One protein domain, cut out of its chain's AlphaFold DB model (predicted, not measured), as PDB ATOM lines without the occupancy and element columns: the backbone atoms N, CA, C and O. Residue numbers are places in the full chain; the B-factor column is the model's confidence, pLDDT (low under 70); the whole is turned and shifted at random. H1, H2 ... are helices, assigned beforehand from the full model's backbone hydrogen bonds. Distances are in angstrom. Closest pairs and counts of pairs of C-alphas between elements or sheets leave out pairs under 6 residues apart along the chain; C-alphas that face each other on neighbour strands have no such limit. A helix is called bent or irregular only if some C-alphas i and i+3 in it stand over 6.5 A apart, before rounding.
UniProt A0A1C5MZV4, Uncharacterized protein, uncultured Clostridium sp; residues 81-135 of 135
ATOM      1  N   SER A  81     -75.347   6.378 -17.533       94.56
ATOM      2  CA  SER A  81     -74.096   7.153 -17.549       94.56
ATOM      3  C   SER A  81     -73.390   7.188 -16.187       94.56
ATOM      4  O   SER A  81     -72.192   6.915 -16.072       94.56
ATOM      5  N   ALA A  82     -74.138   7.431 -15.109       97.12
ATOM      6  CA  ALA A  82     -73.591   7.478 -13.756       97.12
ATOM      7  C   ALA A  82     -73.035   6.120 -13.289       97.12
ATOM      8  O   ALA A  82     -72.095   6.070 -12.491       97.12
ATOM      9  N   TYR A  83     -73.627   5.013 -13.738       95.69
ATOM     10  CA  TYR A  83     -73.146   3.670 -13.424       95.69
ATOM     11  C   TYR A  83     -71.875   3.341 -14.208       95.69
ATOM     12  O   TYR A  83     -70.886   2.921 -13.607       95.69
ATOM     13  N   GLU A  84     -71.874   3.609 -15.510       95.50
ATOM     14  CA  GLU A  84     -70.720   3.416 -16.393       95.50
ATOM     15  C   GLU A  84     -69.498   4.200 -15.900       95.50
ATOM     16  O   GLU A  84     -68.408   3.639 -15.783       95.50
ATOM     17  N   ALA A  85     -69.695   5.447 -15.460       97.31
ATOM     18  CA  ALA A  85     -68.637   6.257 -14.859       97.31
ATOM     19  C   ALA A  85     -68.010   5.596 -13.616       97.31
ATOM     20  O   ALA A  85     -66.795   5.658 -13.411       97.31
ATOM     21  N   ARG A  86     -68.810   4.921 -12.776       98.19
ATOM     22  CA  ARG A  86     -68.290   4.188 -11.607       98.19
ATOM     23  C   ARG A  86     -67.516   2.938 -12.012       98.19
ATOM     24  O   ARG A  86     -66.519   2.629 -11.360       98.19
ATOM     25  N   ILE A  87     -67.964   2.224 -13.043       97.94
ATOM     26  CA  ILE A  87     -67.270   1.041 -13.567       97.94
ATOM     27  C   ILE A  87     -65.906   1.437 -14.126       97.94
ATOM     28  O   ILE A  87     -64.893   0.863 -13.724       97.94
ATOM     29  N   GLU A  88     -65.860   2.474 -14.956       97.75
ATOM     30  CA  GLU A  88     -64.609   2.947 -15.540       97.75
ATOM     31  C   GLU A  88     -63.642   3.456 -14.465       97.75
ATOM     32  O   GLU A  88     -62.466   3.086 -14.453       97.75
ATOM     33  N   LYS A  89     -64.142   4.209 -13.476       97.75
ATOM     34  CA  LYS A  89     -63.328   4.656 -12.337       97.75
ATOM     35  C   LYS A  89     -62.679   3.485 -11.597       97.75
ATOM     36  O   LYS A  89     -61.498   3.573 -11.259       97.75
ATOM     37  N   ARG A  90     -63.414   2.398 -11.337       98.12
ATOM     38  CA  ARG A  90     -62.864   1.192 -10.685       98.12
ATOM     39  C   ARG A  90     -61.782   0.553 -11.547       98.12
ATOM     40  O   ARG A  90     -60.678   0.349 -11.052       98.12
ATOM     41  N   ARG A  91     -62.053   0.350 -12.840       97.62
ATOM     42  CA  ARG A  91     -61.109  -0.237 -13.803       97.62
ATOM     43  C   ARG A  91     -59.790   0.539 -13.866       97.62
ATOM     44  O   ARG A  91     -58.716  -0.055 -13.792       97.62
ATOM     45  N   VAL A  92     -59.866   1.866 -13.974       97.06
ATOM     46  CA  VAL A  92     -58.685   2.743 -14.011       97.06
ATOM     47  C   VAL A  92     -57.938   2.711 -12.677       97.06
ATOM     48  O   VAL A  92     -56.717   2.577 -12.671       97.06
ATOM     49  N   THR A  93     -58.655   2.773 -11.552       96.00
ATOM     50  CA  THR A  93     -58.050   2.736 -10.209       96.00
ATOM     51  C   THR A  93     -57.303   1.424  -9.965       96.00
ATOM     52  O   THR A  93     -56.167   1.440  -9.499       96.00
ATOM     53  N   GLU A  94     -57.909   0.288 -10.307       97.81
ATOM     54  CA  GLU A  94     -57.295  -1.035 -10.162       97.81
ATOM     55  C   GLU A  94     -56.055  -1.185 -11.043       97.81
ATOM     56  O   GLU A  94     -55.019  -1.658 -10.570       97.81
ATOM     57  N   LYS A  95     -56.130  -0.732 -12.301       96.88
ATOM     58  CA  LYS A  95     -54.985  -0.742 -13.216       96.88
ATOM     59  C   LYS A  95     -53.831   0.101 -12.670       96.88
ATOM     60  O   LYS A  95     -52.717  -0.405 -12.566       96.88
ATOM     61  N   LEU A  96     -54.103   1.344 -12.271       97.25
ATOM     62  CA  LEU A  96     -53.090   2.244 -11.713       97.25
ATOM     63  C   LEU A  96     -52.480   1.680 -10.432       97.25
ATOM     64  O   LEU A  96     -51.261   1.674 -10.292       97.25
ATOM     65  N   LYS A  97     -53.299   1.153  -9.515       95.19
ATOM     66  CA  LYS A  97     -52.800   0.534  -8.283       95.19
ATOM     67  C   LYS A  97     -51.869  -0.637  -8.589       95.19
ATOM     68  O   LYS A  97     -50.784  -0.709  -8.026       95.19
ATOM     69  N   LYS A  98     -52.248  -1.512  -9.523       96.69
ATOM     70  CA  LYS A  98     -51.407  -2.641  -9.941       96.69
ATOM     71  C   LYS A  98     -50.076  -2.175 -10.535       96.69
ATOM     72  O   LYS A  98     -49.045  -2.765 -10.224       96.69
ATOM     73  N   GLU A  99     -50.084  -1.132 -11.361       94.75
ATOM     74  CA  GLU A  99     -48.863  -0.547 -11.931       94.75
ATOM     75  C   GLU A  99     -47.970   0.087 -10.853       94.75
ATOM     76  O   GLU A  99     -46.755  -0.119 -10.866       94.75
ATOM     77  N   LEU A 100     -48.556   0.800  -9.884       92.12
ATOM     78  CA  LEU A 100     -47.837   1.354  -8.733       92.12
ATOM     79  C   LEU A 100     -47.206   0.245  -7.883       92.12
ATOM     80  O   LEU A 100     -46.011   0.303  -7.593       92.12
ATOM     81  N   ASP A 101     -47.972  -0.794  -7.549       92.75
ATOM     82  CA  ASP A 101     -47.496  -1.936  -6.766       92.75
ATOM     83  C   ASP A 101     -46.364  -2.682  -7.495       92.75
ATOM     84  O   ASP A 101     -45.385  -3.099  -6.875       92.75
ATOM     85  N   GLN A 102     -46.454  -2.831  -8.822       92.81
ATOM     86  CA  GLN A 102     -45.393  -3.429  -9.639       92.81
ATOM     87  C   GLN A 102     -44.114  -2.594  -9.621       92.81
ATOM     88  O   GLN A 102     -43.039  -3.148  -9.396       92.81
ATOM     89  N   LYS A 103     -44.216  -1.273  -9.806       89.44
ATOM     90  CA  LYS A 103     -43.059  -0.369  -9.720       89.44
ATOM     91  C   LYS A 103     -42.428  -0.401  -8.330       89.44
ATOM     92  O   LYS A 103     -41.210  -0.476  -8.221       89.44
ATOM     93  N   MET A 104     -43.238  -0.431  -7.273       87.94
ATOM     94  CA  MET A 104     -42.743  -0.523  -5.899       87.94
ATOM     95  C   MET A 104     -42.006  -1.846  -5.636       87.94
ATOM     96  O   MET A 104     -41.025  -1.867  -4.901       87.94
ATOM     97  N   LYS A 105     -42.438  -2.962  -6.235       87.62
ATOM     98  CA  LYS A 105     -41.735  -4.253  -6.121       87.62
ATOM     99  C   LYS A 105     -40.387  -4.287  -6.842       87.62
ATOM    100  O   LYS A 105     -39.538  -5.067  -6.435       87.62
ATOM    101  N   GLN A 106     -40.202  -3.480  -7.887       86.06
ATOM    102  CA  GLN A 106     -38.935  -3.393  -8.625       86.06
ATOM    103  C   GLN A 106     -37.850  -2.624  -7.866       86.06
ATOM    104  O   GLN A 106     -36.676  -2.799  -8.168       86.06
ATOM    105  N   LEU A 107     -38.237  -1.788  -6.900       85.31
ATOM    106  CA  LEU A 107     -37.288  -1.118  -6.020       85.31
ATOM    107  C   LEU A 107     -36.743  -2.113  -4.994       85.31
ATOM    108  O   LEU A 107     -37.524  -2.799  -4.313       85.31
ATOM    109  N   ASP A 108     -35.420  -2.153  -4.857       82.75
ATOM    110  CA  ASP A 108     -34.780  -2.884  -3.769       82.75
ATOM    111  C   ASP A 108     -35.080  -2.220  -2.408       82.75
ATOM    112  O   ASP A 108     -35.622  -1.111  -2.314       82.75
ATOM    113  N   GLU A 109     -34.830  -2.953  -1.325       79.50
ATOM    114  CA  GLU A 109     -35.189  -2.511   0.027       79.50
ATOM    115  C   GLU A 109     -34.413  -1.254   0.448       79.50
ATOM    116  O   GLU A 109     -34.984  -0.349   1.058       79.50
ATOM    117  N   ILE A 110     -33.150  -1.141   0.025       78.31
ATOM    118  CA  ILE A 110     -32.280   0.003   0.318       78.31
ATOM    119  C   ILE A 110     -32.774   1.254  -0.412       78.31
ATOM    120  O   ILE A 110     -32.865   2.312   0.203       78.31
ATOM    121  N   GLN A 111     -33.189   1.150  -1.674       86.56
ATOM    122  CA  GLN A 111     -33.778   2.252  -2.442       86.56
ATOM    123  C   GLN A 111     -35.060   2.784  -1.794       86.56
ATOM    124  O   GLN A 111     -35.288   3.996  -1.751       86.56
ATOM    125  N   LYS A 112     -35.901   1.891  -1.255       86.25
ATOM    126  CA  LYS A 112     -37.093   2.294  -0.490       86.25
ATOM    127  C   LYS A 112     -36.692   3.029   0.781       86.25
ATOM    128  O   LYS A 112     -37.243   4.093   1.065       86.25
ATOM    129  N   TYR A 113     -35.724   2.496   1.522       87.75
ATOM    130  CA  TYR A 113     -35.230   3.114   2.746       87.75
ATOM    131  C   TYR A 113     -34.617   4.495   2.500       87.75
ATOM    132  O   TYR A 113     -34.947   5.444   3.206       87.75
ATOM    133  N   GLU A 114     -33.806   4.646   1.454       87.44
ATOM    134  CA  GLU A 114     -33.232   5.928   1.039       87.44
ATOM    135  C   GLU A 114     -34.298   6.947   0.639       87.44
ATOM    136  O   GLU A 114     -34.162   8.135   0.935       87.44
ATOM    137  N   TYR A 115     -35.376   6.512  -0.019       88.31
ATOM    138  CA  TYR A 115     -36.489   7.398  -0.340       88.31
ATOM    139  C   TYR A 115     -37.180   7.918   0.928       88.31
ATOM    140  O   TYR A 115     -37.378   9.124   1.063       88.31
ATOM    141  N   PHE A 116     -37.499   7.039   1.885       88.56
ATOM    142  CA  PHE A 116     -38.128   7.447   3.146       88.56
ATOM    143  C   PHE A 116     -37.191   8.268   4.045       88.56
ATOM    144  O   PHE A 116     -37.648   9.211   4.691       88.56
ATOM    145  N   ALA A 117     -35.883   8.002   4.022       91.19
ATOM    146  CA  ALA A 117     -34.869   8.784   4.734       91.19
ATOM    147  C   ALA A 117     -34.829  10.260   4.296       91.19
ATOM    148  O   ALA A 117     -34.537  11.138   5.103       91.19
ATOM    149  N   LYS A 118     -35.179  10.569   3.039       93.12
ATOM    150  CA  LYS A 118     -35.283  11.962   2.559       93.12
ATOM    151  C   LYS A 118     -36.457  12.725   3.175       93.12
ATOM    152  O   LYS A 118     -36.444  13.953   3.170       93.12
ATOM    153  N   ILE A 119     -37.479  12.014   3.649       92.62
ATOM    154  CA  ILE A 119     -38.735  12.588   4.147       92.62
ATOM    155  C   ILE A 119     -38.741  12.632   5.680       92.62
ATOM    156  O   ILE A 119     -39.232  13.599   6.258       92.62
ATOM    157  N   ASP A 120     -38.179  11.615   6.341       94.38
ATOM    158  CA  ASP A 120     -38.113  11.518   7.799       94.38
ATOM    159  C   ASP A 120     -36.652  11.483   8.297       94.38
ATOM    160  O   ASP A 120     -35.981  10.450   8.190       94.38
ATOM    161  N   PRO A 121     -36.161  12.576   8.915       93.31
ATOM    162  CA  PRO A 121     -34.817  12.638   9.484       93.31
ATOM    163  C   PRO A 121     -34.530  11.581  10.560       93.31
ATOM    164  O   PRO A 121     -33.371  11.225  10.772       93.31
ATOM    165  N   LYS A 122     -35.547  11.084  11.278       93.50
ATOM    166  CA  LYS A 122     -35.367  10.001  12.258       93.50
ATOM    167  C   LYS A 122     -35.158   8.669  11.553       93.50
ATOM    168  O   LYS A 122     -34.274   7.914  11.947       93.50
ATOM    169  N   PHE A 123     -35.925   8.417  10.496       93.06
ATOM    170  CA  PHE A 123     -35.742   7.244   9.651       93.06
ATOM    171  C   PHE A 123     -34.369   7.262   8.963       93.06
ATOM    172  O   PHE A 123     -33.695   6.239   8.939       93.06
ATOM    173  N   ALA A 124     -33.897   8.429   8.510       93.50
ATOM    174  CA  ALA A 124     -32.563   8.582   7.922       93.50
ATOM    175  C   ALA A 124     -31.438   8.068   8.831       93.50
ATOM    176  O   ALA A 124     -30.580   7.318   8.375       93.50
ATOM    177  N   LYS A 125     -31.486   8.397  10.131       93.31
ATOM    178  CA  LYS A 125     -30.493   7.909  11.103       93.31
ATOM    179  C   LYS A 125     -30.481   6.383  11.215       93.31
ATOM    180  O   LYS A 125     -29.407   5.799  11.278       93.31
ATOM    181  N   LEU A 126     -31.653   5.745  11.196       93.25
ATOM    182  CA  LEU A 126     -31.764   4.282  11.235       93.25
ATOM    183  C   LEU A 126     -31.187   3.632   9.969       93.25
ATOM    184  O   LEU A 126     -30.539   2.595  10.056       93.25
ATOM    185  N   VAL A 127     -31.392   4.246   8.798       90.81
ATOM    186  CA  VAL A 127     -30.822   3.761   7.529       90.81
ATOM    187  C   VAL A 127     -29.299   3.885   7.523       90.81
ATOM    188  O   VAL A 127     -28.620   2.948   7.107       90.81
ATOM    189  N   ASP A 128     -28.755   5.000   8.021       91.69
ATOM    190  CA  ASP A 128     -27.307   5.196   8.155       91.69
ATOM    191  C   ASP A 128     -26.677   4.187   9.126       91.69
ATOM    192  O   ASP A 128     -25.585   3.682   8.870       91.69
ATOM    193  N   GLU A 129     -27.348   3.879  10.238       92.56
ATOM    194  CA  GLU A 129     -26.912   2.831  11.168       92.56
ATOM    195  C   GLU A 129     -26.963   1.443  10.523       92.56
ATOM    196  O   GLU A 129     -25.993   0.697  10.618       92.56
ATOM    197  N   TYR A 130     -28.046   1.113   9.815       89.50
ATOM    198  CA  TYR A 130     -28.197  -0.170   9.128       89.50
ATOM    199  C   TYR A 130     -27.109  -0.398   8.071       89.50
ATOM    200  O   TYR A 130     -26.508  -1.471   8.040       89.50
ATOM    201  N   LYS A 131     -26.797   0.619   7.255       87.81
ATOM    202  CA  LYS A 131     -25.745   0.550   6.225       87.81
ATOM    203  C   LYS A 131     -24.366   0.227   6.801       87.81
ATOM    204  O   LYS A 131     -23.655  -0.587   6.229       87.81
ATOM    205  N   LYS A 132     -24.030   0.784   7.967       91.00
ATOM    206  CA  LYS A 132     -22.752   0.525   8.658       91.00
ATOM    207  C   LYS A 132     -22.597  -0.905   9.182       91.00
ATOM    208  O   LYS A 132     -21.496  -1.279   9.557       91.00
ATOM    209  N   VAL A 133     -23.691  -1.664   9.301       89.50
ATOM    210  CA  VAL A 133     -23.679  -3.056   9.791       89.50
ATOM    211  C   VAL A 133     -23.553  -4.060   8.642       89.50
ATOM    212  O   VAL A 133     -23.118  -5.187   8.865       89.50
ATOM    213  N   ILE A 134     -23.966  -3.673   7.434       82.75
ATOM    214  CA  ILE A 134     -23.950  -4.535   6.243       82.75
ATOM    215  C   ILE A 134     -22.734  -4.300   5.328       82.75
ATOM    216  O   ILE A 134     -22.521  -5.108   4.424       82.75
ATOM    217  N   GLU A 135     -21.978  -3.217   5.541       57.69
ATOM    218  CA  GLU A 135     -20.625  -2.987   4.990       57.69
ATOM    219  C   GLU A 135     -19.553  -3.753   5.777       57.69
ATOM    220  O   GLU A 135     -18.629  -4.287   5.120       57.69
TER     221      GLU A 135
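Overview. This is residues 81 to 135 of the 135 residues of an uncharacterized protein of uncultured Clostridium sp (UniProt A0A1C5MZV4). A long single helix, H1, sticks out as a free arm, and at its far end the chain turns a corner into a small helical hairpin, H2 and H3, which makes a thin head. The arm makes most of the length, and H2 and H3 fold back on each other without covering H1. The printed part has 55 residues with three named helices, H1, H2 and H3 in this order along the chain, and no named strand, and its class is all helix. The whole is extended, with a radius of gyration of the C-alphas of 18.2 A, and the C-alphas span 57 by 21 by 10 A along their three main axes.

Along the chain. Begin with the longest helix, H1, residues 81 to 106, 26 residues. Find C-alpha 81 at (-74.096, 7.153, -17.549); from there the helix runs to C-alpha 106 at (-38.935, -3.393, -8.625), 37.8 A from first to last C-alpha. Read down its x column and you will find it going from -74.096 at Ser 81 to -38.935 at Gln 106. Leu 107 and Asp 108 follow, and then comes H2, residues 109 to 117, which begins with C-alpha 109 at (-35.189, -2.511, 0.027) and measures 12.2 A from first to last C-alpha. Residues 118 to 120 lie between it and H3, residues 121 to 134, which runs from Pro 121 to Ile 134 and measures 20.6 A from first to last C-alpha. Look for its last C-alpha, that of Ile 134, at (-23.950, -4.535, 6.243). None of the three helices is bent or irregular.

Arrangement. Start again at H1, which touches no helix. Its residues 81 to 103 stand free: no C-alpha 8 or more residues away along the chain comes within 10 A of them. H1 and H2 are joined by a tight link of 2 residues, yet they are apart, though only just, with their closest C-alphas 8.3 A from each other. H1 and H3 are apart. Now go on to H2 and H3, which touch, with 10 pairs of C-alphas within 8 A. Look for their closest C-alphas at Ala 117 and Ala 124, 3.9 A from each other. H3 touches H2 with residues 123 to 127 alone. The lines of the two helices stand at a shallow tilt of 31 degrees, and they run opposite ways, with centres 10.1 A apart. A tight link of 3 residues joins them, and the two form a helical hairpin. In the backbones of H1 and H2, every O i to N i+4 pair is within hydrogen-bond range; in H3, 9 of 10 are.

Size, cuts and confidence. The two C-alphas farthest apart are those of Ser 81 and Glu 135, the first and the last printed residue, at 58.9 A. Set aside the free residues 81 to 103 and you are left with a body of 32 residues that spans 24 by 23 by 7 A and has a radius of gyration of 9.6 A. The printed part has no cut: its residues run from 81 to 135 without a gap, and Glu 135 is the chain's last residue. Both links between the helices are tight, and no link is long. In the B-factor column you will find the pLDDT, with a mean of 91.3 over the printed part; the means are 95 in H1, 86 in H2 and 91 in H3. One printed residue is under 70, namely Glu 135, where the model's confidence is low.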